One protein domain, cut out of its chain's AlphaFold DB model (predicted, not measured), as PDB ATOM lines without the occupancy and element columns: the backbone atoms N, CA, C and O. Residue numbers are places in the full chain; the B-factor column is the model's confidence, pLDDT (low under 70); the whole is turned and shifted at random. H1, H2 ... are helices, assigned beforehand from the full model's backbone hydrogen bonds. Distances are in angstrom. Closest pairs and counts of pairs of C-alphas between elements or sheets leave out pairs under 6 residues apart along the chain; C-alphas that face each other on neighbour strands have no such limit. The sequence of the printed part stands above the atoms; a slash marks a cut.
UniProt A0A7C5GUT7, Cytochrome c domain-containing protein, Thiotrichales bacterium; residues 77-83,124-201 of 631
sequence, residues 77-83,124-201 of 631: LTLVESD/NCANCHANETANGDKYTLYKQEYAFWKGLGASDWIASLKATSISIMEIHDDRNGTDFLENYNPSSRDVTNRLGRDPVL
ATOM      1  N   LEU A  77     345.589 218.662 259.270       93.56
ATOM      2  CA  LEU A  77     344.641 217.756 258.613       93.56
ATOM      3  C   LEU A  77     343.578 218.491 257.789       93.56
ATOM      4  O   LEU A  77     342.984 217.897 256.900       93.56
ATOM      5  N   THR A  78     343.319 219.763 258.079       95.31
ATOM      6  CA  THR A  78     342.227 220.539 257.469       95.31
ATOM      7  C   THR A  78     342.683 221.471 256.352       95.31
ATOM      8  O   THR A  78     341.838 222.123 255.744       95.31
ATOM      9  N   LEU A  79     343.991 221.532 256.082       94.94
ATOM     10  CA  LEU A  79     344.545 222.341 254.998       94.94
ATOM     11  C   LEU A  79     343.987 221.891 253.647       94.94
ATOM     12  O   LEU A  79     343.774 220.699 253.426       94.94
ATOM     13  N   VAL A  80     343.782 222.830 252.736       94.12
ATOM     14  CA  VAL A  80     343.387 222.573 251.341       94.12
ATOM     15  C   VAL A  80     344.417 223.171 250.388       94.12
ATOM     16  O   VAL A  80     345.198 224.020 250.793       94.12
ATOM     17  N   GLU A  81     344.422 222.748 249.126       91.75
ATOM     18  CA  GLU A  81     345.409 223.203 248.133       91.75
ATOM     19  C   GLU A  81     345.428 224.730 247.972       91.75
ATOM     20  O   GLU A  81     346.488 225.341 247.996       91.75
ATOM     21  N   SER A  82     344.254 225.372 247.975       91.06
ATOM     22  CA  SER A  82     344.123 226.835 247.914       91.06
ATOM     23  C   SER A  82     344.643 227.577 249.160       91.06
ATOM     24  O   SER A  82     344.609 228.804 249.203       91.06
ATOM     25  N   ASP A  83     345.084 226.862 250.205       92.56
ATOM     26  CA  ASP A  83     345.795 227.471 251.336       92.56
ATOM     27  C   ASP A  83     347.271 227.755 251.015       92.56
ATOM     28  O   ASP A  83     347.913 228.499 251.762       92.56
ATOM     29  N   ASN A 124     352.721 219.039 242.536       87.12
ATOM     30  CA  ASN A 124     351.356 218.522 242.343       87.12
ATOM     31  C   ASN A 124     351.283 217.011 242.156       87.12
ATOM     32  O   ASN A 124     350.461 216.499 241.394       87.12
ATOM     33  N   CYS A 125     352.133 216.270 242.861       92.12
ATOM     34  CA  CYS A 125     352.239 214.825 242.698       92.12
ATOM     35  C   CYS A 125     350.878 214.127 242.890       92.12
ATOM     36  O   CYS A 125     350.598 213.129 242.230       92.12
ATOM     37  N   ALA A 126     350.018 214.673 243.758       93.94
ATOM     38  CA  ALA A 126     348.693 214.141 244.060       93.94
ATOM     39  C   ALA A 126     347.731 214.104 242.865       93.94
ATOM     40  O   ALA A 126     346.908 213.190 242.806       93.94
ATOM     41  N   ASN A 127     347.878 215.000 241.887       93.00
ATOM     42  CA  ASN A 127     347.001 215.033 240.712       93.00
ATOM     43  C   ASN A 127     347.195 213.815 239.797       93.00
ATOM     44  O   ASN A 127     346.330 213.530 238.976       93.00
ATOM     45  N   CYS A 128     348.278 213.049 239.969       94.31
ATOM     46  CA  CYS A 128     348.502 211.789 239.252       94.31
ATOM     47  C   CYS A 128     348.639 210.594 240.207       94.31
ATOM     48  O   CYS A 128     348.045 209.537 239.997       94.31
ATOM     49  N   HIS A 129     349.422 210.743 241.277       96.19
ATOM     50  CA  HIS A 129     349.787 209.651 242.182       96.19
ATOM     51  C   HIS A 129     348.758 209.370 243.283       96.19
ATOM     52  O   HIS A 129     348.903 208.388 244.006       96.19
ATOM     53  N   ALA A 130     347.689 210.159 243.400       95.88
ATOM     54  CA  ALA A 130     346.567 209.845 244.287       95.88
ATOM     55  C   ALA A 130     345.327 209.322 243.540       95.88
ATOM     56  O   ALA A 130     344.257 209.211 244.138       95.88
ATOM     57  N   ASN A 131     345.443 209.006 242.246       94.12
ATOM     58  CA  ASN A 131     344.336 208.524 241.421       94.12
ATOM     59  C   ASN A 131     344.803 207.502 240.366       94.12
ATOM     60  O   ASN A 131     345.944 207.038 240.378       94.12
ATOM     61  N   GLU A 132     343.898 207.109 239.474       94.25
ATOM     62  CA  GLU A 132     344.140 206.061 238.477       94.25
ATOM     63  C   GLU A 132     345.092 206.501 237.352       94.25
ATOM     64  O   GLU A 132     345.632 205.639 236.666       94.25
ATOM     65  N   THR A 133     345.389 207.796 237.203       92.44
ATOM     66  CA  THR A 133     346.293 208.308 236.160       92.44
ATOM     67  C   THR A 133     347.706 207.746 236.303       92.44
ATOM     68  O   THR A 133     348.260 207.249 235.324       92.44
ATOM     69  N   ALA A 134     348.290 207.743 237.509       93.25
ATOM     70  CA  ALA A 134     349.579 207.075 237.731       93.25
ATOM     71  C   ALA A 134     349.436 205.590 238.103       93.25
ATOM     72  O   ALA A 134     350.343 204.794 237.847       93.25
ATOM     73  N   ASN A 135     348.325 205.216 238.747       95.75
ATOM     74  CA  ASN A 135     348.193 203.907 239.390       95.75
ATOM     75  C   ASN A 135     347.558 202.825 238.491       95.75
ATOM     76  O   ASN A 135     347.813 201.630 238.679       95.75
ATOM     77  N   GLY A 136     346.749 203.226 237.506       93.56
ATOM     78  CA  GLY A 136     345.876 202.334 236.745       93.56
ATOM     79  C   GLY A 136     345.036 201.426 237.652       93.56
ATOM     80  O   GLY A 136     344.764 201.747 238.808       93.56
ATOM     81  N   ASP A 137     344.694 200.242 237.145       95.06
ATOM     82  CA  ASP A 137     344.000 199.207 237.929       95.06
ATOM     83  C   ASP A 137     344.948 198.388 238.820       95.06
ATOM     84  O   ASP A 137     344.504 197.620 239.676       95.06
ATOM     85  N   LYS A 138     346.262 198.503 238.592       96.44
ATOM     86  CA  LYS A 138     347.268 197.631 239.207       96.44
ATOM     87  C   LYS A 138     347.578 198.032 240.647       96.44
ATOM     88  O   LYS A 138     347.620 197.163 241.514       96.44
ATOM     89  N   TYR A 139     347.834 199.316 240.884       97.38
ATOM     90  CA  TYR A 139     348.307 199.810 242.175       97.38
ATOM     91  C   TYR A 139     347.132 200.344 242.984       97.38
ATOM     92  O   TYR A 139     346.342 201.151 242.499       97.38
ATOM     93  N   THR A 140     346.964 199.863 244.215       96.25
ATOM     94  CA  THR A 140     345.737 200.131 244.993       96.25
ATOM     95  C   THR A 140     345.993 200.532 246.438       96.25
ATOM     96  O   THR A 140     345.046 200.923 247.128       96.25
ATOM     97  N   LEU A 141     347.244 200.508 246.911       96.50
ATOM     98  CA  LEU A 141     347.549 200.857 248.302       96.50
ATOM     99  C   LEU A 141     347.256 202.332 248.591       96.50
ATOM    100  O   LEU A 141     346.805 202.665 249.688       96.50
ATOM    101  N   TYR A 142     347.390 203.204 247.589       96.44
ATOM    102  CA  TYR A 142     347.021 204.616 247.701       96.44
ATOM    103  C   TYR A 142     345.545 204.810 248.114       96.44
ATOM    104  O   TYR A 142     345.247 205.713 248.894       96.44
ATOM    105  N   LYS A 143     344.624 203.935 247.667       96.94
ATOM    106  CA  LYS A 143     343.193 203.987 248.035       96.94
ATOM    107  C   LYS A 143     343.006 203.728 249.537       96.94
ATOM    108  O   LYS A 143     342.192 204.386 250.184       96.94
ATOM    109  N   GLN A 144     343.779 202.796 250.101       95.56
ATOM    110  CA  GLN A 144     343.743 202.465 251.532       95.56
ATOM    111  C   GLN A 144     344.344 203.593 252.377       95.56
ATOM    112  O   GLN A 144     343.749 204.006 253.372       95.56
ATOM    113  N   GLU A 145     345.489 204.127 251.943       96.19
ATOM    114  CA  GLU A 145     346.152 205.265 252.580       96.19
ATOM    115  C   GLU A 145     345.232 206.492 252.618       96.19
ATOM    116  O   GLU A 145     345.035 207.090 253.676       96.19
ATOM    117  N   TYR A 146     344.604 206.821 251.487       97.00
ATOM    118  CA  TYR A 146     343.630 207.904 251.384       97.00
ATOM    119  C   TYR A 146     342.472 207.715 252.376       97.00
ATOM    120  O   TYR A 146     342.183 208.604 253.182       97.00
ATOM    121  N   ALA A 147     341.836 206.536 252.369       97.12
ATOM    122  CA  ALA A 147     340.698 206.233 253.236       97.12
ATOM    123  C   ALA A 147     341.046 206.337 254.730       97.12
ATOM    124  O   ALA A 147     340.233 206.832 255.514       97.12
ATOM    125  N   PHE A 148     342.256 205.925 255.125       96.38
ATOM    126  CA  PHE A 148     342.739 206.079 256.496       96.38
ATOM    127  C   PHE A 148     342.758 207.551 256.926       96.38
ATOM    128  O   PHE A 148     342.164 207.905 257.945       96.38
ATOM    129  N   TRP A 149     343.398 208.425 256.140       96.00
ATOM    130  CA  TRP A 149     343.513 209.843 256.488       96.00
ATOM    131  C   TRP A 149     342.158 210.547 256.469       96.00
ATOM    132  O   TRP A 149     341.860 211.325 257.377       96.00
ATOM    133  N   LYS A 150     341.284 210.207 255.515       97.19
ATOM    134  CA  LYS A 150     339.886 210.662 255.524       97.19
ATOM    135  C   LYS A 150     339.153 210.250 256.799       97.19
ATOM    136  O   LYS A 150     338.438 211.069 257.371       97.19
ATOM    137  N   GLY A 151     339.364 209.024 257.280       95.75
ATOM    138  CA  GLY A 151     338.794 208.531 258.537       95.75
ATOM    139  C   GLY A 151     339.240 209.314 259.779       95.75
ATOM    140  O   GLY A 151     338.499 209.375 260.757       95.75
ATOM    141  N   LEU A 152     340.409 209.963 259.726       94.50
ATOM    142  CA  LEU A 152     340.910 210.867 260.770       94.50
ATOM    143  C   LEU A 152     340.408 212.315 260.627       94.50
ATOM    144  O   LEU A 152     340.806 213.180 261.405       94.50
ATOM    145  N   GLY A 153     339.543 212.586 259.647       95.56
ATOM    146  CA  GLY A 153     339.019 213.922 259.375       95.56
ATOM    147  C   GLY A 153     339.928 214.786 258.503       95.56
ATOM    148  O   GLY A 153     339.776 216.006 258.516       95.56
ATOM    149  N   ALA A 154     340.865 214.190 257.753       97.06
ATOM    150  CA  ALA A 154     341.669 214.943 256.798       97.06
ATOM    151  C   ALA A 154     340.817 215.512 255.648       97.06
ATOM    152  O   ALA A 154     339.836 214.898 255.201       97.06
ATOM    153  N   SER A 155     341.223 216.669 255.130       97.56
ATOM    154  CA  SER A 155     340.759 217.183 253.844       97.56
ATOM    155  C   SER A 155     341.097 216.196 252.720       97.56
ATOM    156  O   SER A 155     341.949 215.314 252.876       97.56
ATOM    157  N   ASP A 156     340.426 216.330 251.577       96.88
ATOM    158  CA  ASP A 156     340.724 215.487 250.412       96.88
ATOM    159  C   ASP A 156     342.158 215.705 249.933       96.88
ATOM    160  O   ASP A 156     342.862 214.741 249.653       96.88
ATOM    161  N   TRP A 157     342.618 216.955 249.941       95.06
ATOM    162  CA  TRP A 157     343.972 217.307 249.538       95.06
ATOM    163  C   TRP A 157     345.038 216.647 250.422       95.06
ATOM    164  O   TRP A 157     345.930 215.968 249.915       95.06
ATOM    165  N   ILE A 158     344.912 216.742 251.752       95.50
ATOM    166  CA  ILE A 158     345.873 216.120 252.675       95.50
ATOM    167  C   ILE A 158     345.848 214.596 252.553       95.50
ATOM    168  O   ILE A 158     346.907 213.966 252.535       95.50
ATOM    169  N   ALA A 159     344.664 213.990 252.432       96.88
ATOM    170  CA  ALA A 159     344.552 212.551 252.218       96.88
ATOM    171  C   ALA A 159     345.225 212.118 250.900       96.88
ATOM    172  O   ALA A 159     345.952 211.121 250.889       96.88
ATOM    173  N   SER A 160     345.067 212.890 249.822       96.62
ATOM    174  CA  SER A 160     345.722 212.649 248.531       96.62
ATOM    175  C   SER A 160     347.243 212.808 248.596       96.62
ATOM    176  O   SER A 160     347.968 211.961 248.068       96.62
ATOM    177  N   LEU A 161     347.766 213.821 249.297       94.38
ATOM    178  CA  LEU A 161     349.212 213.993 249.496       94.38
ATOM    179  C   LEU A 161     349.839 212.799 250.227       94.38
ATOM    180  O   LEU A 161     350.924 212.331 249.877       94.38
ATOM    181  N   LYS A 162     349.144 212.257 251.231       93.81
ATOM    182  CA  LYS A 162     349.609 211.059 251.940       93.81
ATOM    183  C   LYS A 162     349.525 209.810 251.061       93.81
ATOM    184  O   LYS A 162     350.492 209.054 251.000       93.81
ATOM    185  N   ALA A 163     348.425 209.641 250.324       96.31
ATOM    186  CA  ALA A 163     348.242 208.552 249.363       96.31
ATOM    187  C   ALA A 163     349.328 208.524 248.278       96.31
ATOM    188  O   ALA A 163     349.845 207.459 247.943       96.31
ATOM    189  N   THR A 164     349.735 209.702 247.805       96.00
ATOM    190  CA  THR A 164     350.797 209.885 246.808       96.00
ATOM    191  C   THR A 164     352.113 209.242 247.228       96.00
ATOM    192  O   THR A 164     352.760 208.578 246.422       96.00
ATOM    193  N   SER A 165     352.499 209.390 248.498       93.06
ATOM    194  CA  SER A 165     353.752 208.816 249.004       93.06
ATOM    195  C   SER A 165     353.755 207.289 248.876       93.06
ATOM    196  O   SER A 165     354.750 206.702 248.458       93.06
ATOM    197  N   ILE A 166     352.622 206.649 249.183       96.31
ATOM    198  CA  ILE A 166     352.463 205.195 249.066       96.31
ATOM    199  C   ILE A 166     352.414 204.762 247.600       96.31
ATOM    200  O   ILE A 166     353.095 203.807 247.247       96.31
ATOM    201  N   SER A 167     351.688 205.484 246.739       97.50
ATOM    202  CA  SER A 167     351.652 205.205 245.294       97.50
ATOM    203  C   SER A 167     353.047 205.216 244.669       97.50
ATOM    204  O   SER A 167     353.426 204.263 243.991       97.50
ATOM    205  N   ILE A 168     353.836 206.266 244.926       96.12
ATOM    206  CA  ILE A 168     355.189 206.392 244.371       96.12
ATOM    207  C   ILE A 168     356.058 205.210 244.813       96.12
ATOM    208  O   ILE A 168     356.743 204.622 243.980       96.12
ATOM    209  N   MET A 169     356.010 204.833 246.095       96.25
ATOM    210  CA  MET A 169     356.786 203.698 246.604       96.25
ATOM    211  C   MET A 169     356.296 202.354 246.048       96.25
ATOM    212  O   MET A 169     357.130 201.533 245.685       96.25
ATOM    213  N   GLU A 170     354.984 202.144 245.898       97.50
ATOM    214  CA  GLU A 170     354.407 200.917 245.321       97.50
ATOM    215  C   GLU A 170     354.849 200.731 243.861       97.50
ATOM    216  O   GLU A 170     355.317 199.661 243.466       97.50
ATOM    217  N   ILE A 171     354.777 201.806 243.070       96.19
ATOM    218  CA  ILE A 171     355.250 201.824 241.681       96.19
ATOM    219  C   ILE A 171     356.766 201.599 241.626       96.19
ATOM    220  O   ILE A 171     357.255 200.890 240.743       96.19
ATOM    221  N   HIS A 172     357.521 202.208 242.544       94.94
ATOM    222  CA  HIS A 172     358.975 202.091 242.575       94.94
ATOM    223  C   HIS A 172     359.427 200.670 242.939       94.94
ATOM    224  O   HIS A 172     360.308 200.133 242.265       94.94
ATOM    225  N   ASP A 173     358.799 200.041 243.934       94.75
ATOM    226  CA  ASP A 173     359.056 198.651 244.322       94.75
ATOM    227  C   ASP A 173     358.792 197.700 243.147       94.75
ATOM    228  O   ASP A 173     359.663 196.908 242.787       94.75
ATOM    229  N   ASP A 174     357.656 197.840 242.454       94.31
ATOM    230  CA  ASP A 174     357.326 196.987 241.304       94.31
ATOM    231  C   ASP A 174     358.270 197.185 240.103       94.31
ATOM    232  O   ASP A 174     358.732 196.218 239.485       94.31
ATOM    233  N   ARG A 175     358.569 198.440 239.745       90.31
ATOM    234  CA  ARG A 175     359.349 198.739 238.534       90.31
ATOM    235  C   ARG A 175     360.847 198.546 238.733       90.31
ATOM    236  O   ARG A 175     361.514 198.082 237.805       90.31
ATOM    237  N   ASN A 176     361.363 198.865 239.918       88.38
ATOM    238  CA  ASN A 176     362.800 198.889 240.201       88.38
ATOM    239  C   ASN A 176     363.262 197.781 241.158       88.38
ATOM    240  O   ASN A 176     364.467 197.618 241.338       88.38
ATOM    241  N   GLY A 177     362.343 196.998 241.734       87.75
ATOM    242  CA  GLY A 177     362.677 195.894 242.637       87.75
ATOM    243  C   GLY A 177     363.176 196.353 244.008       87.75
ATOM    244  O   GLY A 177     364.001 195.667 244.611       87.75
ATOM    245  N   THR A 178     362.737 197.527 244.470       91.50
ATOM    246  CA  THR A 178     362.963 197.982 245.850       91.50
ATOM    247  C   THR A 178     361.981 197.325 246.827       91.50
ATOM    248  O   THR A 178     361.062 196.619 246.415       91.50
ATOM    249  N   ASP A 179     362.213 197.525 248.124       93.75
ATOM    250  CA  ASP A 179     361.440 196.946 249.233       93.75
ATOM    251  C   ASP A 179     360.877 198.023 250.179       93.75
ATOM    252  O   ASP A 179     360.703 197.814 251.386       93.75
ATOM    253  N   PHE A 180     360.634 199.227 249.662       94.88
ATOM    254  CA  PHE A 180     360.265 200.375 250.482       94.88
ATOM    255  C   PHE A 180     358.984 200.133 251.280       94.88
ATOM    256  O   PHE A 180     358.907 200.559 252.436       94.88
ATOM    257  N   LEU A 181     358.029 199.395 250.711       96.00
ATOM    258  CA  LEU A 181     356.765 199.039 251.347       96.00
ATOM    259  C   LEU A 181     356.764 197.669 252.043       96.00
ATOM    260  O   LEU A 181     355.708 197.253 252.511       96.00
ATOM    261  N   GLU A 182     357.898 196.971 252.183       95.94
ATOM    262  CA  GLU A 182     357.936 195.624 252.794       95.94
ATOM    263  C   GLU A 182     357.314 195.590 254.203       95.94
ATOM    264  O   GLU A 182     356.590 194.657 254.551       95.94
ATOM    265  N   ASN A 183     357.553 196.639 254.996       95.38
ATOM    266  CA  ASN A 183     357.041 196.768 256.363       95.38
ATOM    267  C   ASN A 183     355.790 197.660 256.458       95.38
ATOM    268  O   ASN A 183     355.330 197.958 257.567       95.38
ATOM    269  N   TYR A 184     355.239 198.105 255.323       95.81
ATOM    270  CA  TYR A 184     354.068 198.973 255.309       95.81
ATOM    271  C   TYR A 184     352.836 198.210 255.807       95.81
ATOM    272  O   TYR A 184     352.455 197.175 255.263       95.81
ATOM    273  N   ASN A 185     352.183 198.740 256.844       94.12
ATOM    274  CA  ASN A 185     350.977 198.151 257.415       94.12
ATOM    275  C   ASN A 185     349.771 199.094 257.246       94.12
ATOM    276  O   ASN A 185     349.504 199.911 258.137       94.12
ATOM    277  N   PRO A 186     348.987 198.959 256.157       90.31
ATOM    278  CA  PRO A 186     347.825 199.817 255.906       90.31
ATOM    279  C   PRO A 186     346.683 199.603 256.908       90.31
ATOM    280  O   PRO A 186     345.831 200.471 257.069       90.31
ATOM    281  N   SER A 187     346.658 198.462 257.606       89.75
ATOM    282  CA  SER A 187     345.651 198.152 258.632       89.75
ATOM    283  C   SER A 187     346.016 198.685 260.022       89.75
ATOM    284  O   SER A 187     345.213 198.592 260.954       89.75
ATOM    285  N   SER A 188     347.229 199.224 260.189       89.62
ATOM    286  CA  SER A 188     347.658 199.826 261.449       89.62
ATOM    287  C   SER A 188     346.837 201.077 261.770       89.62
ATOM    288  O   SER A 188     346.502 201.868 260.893       89.62
ATOM    289  N   ARG A 189     346.564 201.291 263.060       87.62
ATOM    290  CA  ARG A 189     345.979 202.543 263.572       87.62
ATOM    291  C   ARG A 189     347.034 203.595 263.918       87.62
ATOM    292  O   ARG A 189     346.694 204.624 264.492       87.62
ATOM    293  N   ASP A 190     348.302 203.315 263.629       86.56
ATOM    294  CA  ASP A 190     349.396 204.238 263.897       86.56
ATOM    295  C   ASP A 190     349.258 205.498 263.029       86.56
ATOM    296  O   ASP A 190     349.137 205.439 261.803       86.56
ATOM    297  N   VAL A 191     349.250 206.648 263.694       81.31
ATOM    298  CA  VAL A 191     349.150 207.977 263.078       81.31
ATOM    299  C   VAL A 191     350.519 208.631 262.877       81.31
ATOM    300  O   VAL A 191     350.606 209.694 262.269       81.31
ATOM    301  N   THR A 192     351.582 208.012 263.393       81.69
ATOM    302  CA  THR A 192     352.961 208.504 263.338       81.69
ATOM    303  C   THR A 192     353.736 207.871 262.190       81.69
ATOM    304  O   THR A 192     354.286 208.592 261.362       81.69
ATOM    305  N   ASN A 193     353.748 206.538 262.087       85.88
ATOM    306  CA  ASN A 193     354.468 205.830 261.034       85.88
ATOM    307  C   ASN A 193     353.789 204.498 260.680       85.88
ATOM    308  O   ASN A 193     353.819 203.550 261.458       85.88
ATOM    309  N   ARG A 194     353.224 204.403 259.471       92.25
ATOM    310  CA  ARG A 194     352.689 203.138 258.929       92.25
ATOM    311  C   ARG A 194     353.614 202.450 257.935       92.25
ATOM    312  O   ARG A 194     353.326 201.323 257.554       92.25
ATOM    313  N   LEU A 195     354.715 203.092 257.544       91.94
ATOM    314  CA  LEU A 195     355.729 202.526 256.652       91.94
ATOM    315  C   LEU A 195     356.540 201.415 257.340       91.94
ATOM    316  O   LEU A 195     357.159 200.598 256.668       91.94
ATOM    317  N   GLY A 196     356.552 201.394 258.678       90.06
ATOM    318  CA  GLY A 196     357.264 200.383 259.465       90.06
ATOM    319  C   GLY A 196     358.790 200.518 259.415       90.06
ATOM    320  O   GLY A 196     359.499 199.603 259.824       90.06
ATOM    321  N   ARG A 197     359.298 201.650 258.907       89.75
ATOM    322  CA  ARG A 197     360.724 202.002 258.787       89.75
ATOM    323  C   ARG A 197     360.910 203.521 258.698       89.75
ATOM    324  O   ARG A 197     359.926 204.262 258.644       89.75
ATOM    325  N   ASP A 198     362.160 203.972 258.667       87.94
ATOM    326  CA  ASP A 198     362.510 205.378 258.432       87.94
ATOM    327  C   ASP A 198     362.025 205.878 257.056       87.94
ATOM    328  O   ASP A 198     361.936 205.078 256.119       87.94
ATOM    329  N   PRO A 199     361.773 207.193 256.890       88.56
ATOM    330  CA  PRO A 199     361.405 207.771 255.601       88.56
ATOM    331  C   PRO A 199     362.396 207.429 254.481       88.56
ATOM    332  O   PRO A 199     363.622 207.486 254.653       88.56
ATOM    333  N   VAL A 200     361.850 207.122 253.306       90.31
ATOM    334  CA  VAL A 200     362.631 206.915 252.087       90.31
ATOM    335  C   VAL A 200     363.052 208.276 251.547       90.31
ATOM    336  O   VAL A 200     362.222 209.069 251.115       90.31
ATOM    337  N   LEU A 201     364.355 208.544 251.574       90.56
ATOM    338  CA  LEU A 201     364.942 209.731 250.956       90.56
ATOM    339  C   LEU A 201     365.575 209.310 249.632       90.56
ATOM    340  O   LEU A 201     366.558 208.567 249.641       90.56
TER     341      LEU A 201
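This is residues 77 to 83 and 124 to 201 of the 631 residues of the protein "Cytochrome c domain-containing protein" of Thiotrichales bacterium (UniProt A0A7C5GUT7). A helical hairpin of H3 and the longer H4 makes the core, with H4 as its long spine, two short helices, H1 and H2, on the side of H4 away from the closing tail, and that tail, residues 177 to 201, folding back from the end of H4 without a named helix. The first printed piece, residues 77 to 83, lies near the end of the hairpin where H3 turns into H4. The printed part has 85 residues with four named helices, in the order H1, H2, H3, H4, and no named strand; the class is all helix, though under half of the residues, 40 of 85, are in named elements. It is compact, with a radius of gyration of the C-alphas of 12.4 A, and spans 36 by 28 by 24 A.

Start at C-alpha 77, at (344.641, 217.756, 258.613), and read to residue 83, where the cut comes. Beyond it, find C-alpha 126 at (348.693, 214.141, 244.060): here H1 begins, residues 126 to 129, 5.0 A long. H2 follows at residues 132 to 135, 4.7 A long. H3, residues 141 to 151, runs 15.5 A. H4, residues 156 to 176, runs 29.4 A and ends at C-alpha 176, at (362.800, 198.889, 240.201); look for its kink of 25 degrees near residue 163.

Begin with H3 and H4, a helical hairpin: they touch, their closest C-alphas being those of Tyr 142 and Ala 163, 4.4 A apart, and run opposite ways at a shallow tilt of 21 degrees. Next look at H1, which touches H4; the closest C-alphas are those of His 129 and Thr 164, 4.7 A apart. H1 and H2 only just touch, with 3 pairs of C-alphas within 8 A, and only at the corner by their link; the closest are Cys 128 and Ala 134, 5.1 A apart. H2 and H4 are close but not clearly touching, with the C-alphas of Asn 135 and Ser 167 closest at 7.0 A. H2 and H3 are near each other, with 5 pairs of C-alphas within 10 A. In H3 every O i to N i+4 pair is within hydrogen-bond range, in H4 15 of 17 are, and H1 and H2 are too short for such a pair.

The two C-alphas farthest apart are those of Asp 83 and Gly 177, 36.8 A. Residues 84 to 123 are cut out, and C-alphas 83 and 124 stand 13.9 A apart across the cut. The links H1 to H2, H2 to H3 and H3 to H4 are tight. The mean pLDDT of the printed part is 93.6, and no printed residue is under 70.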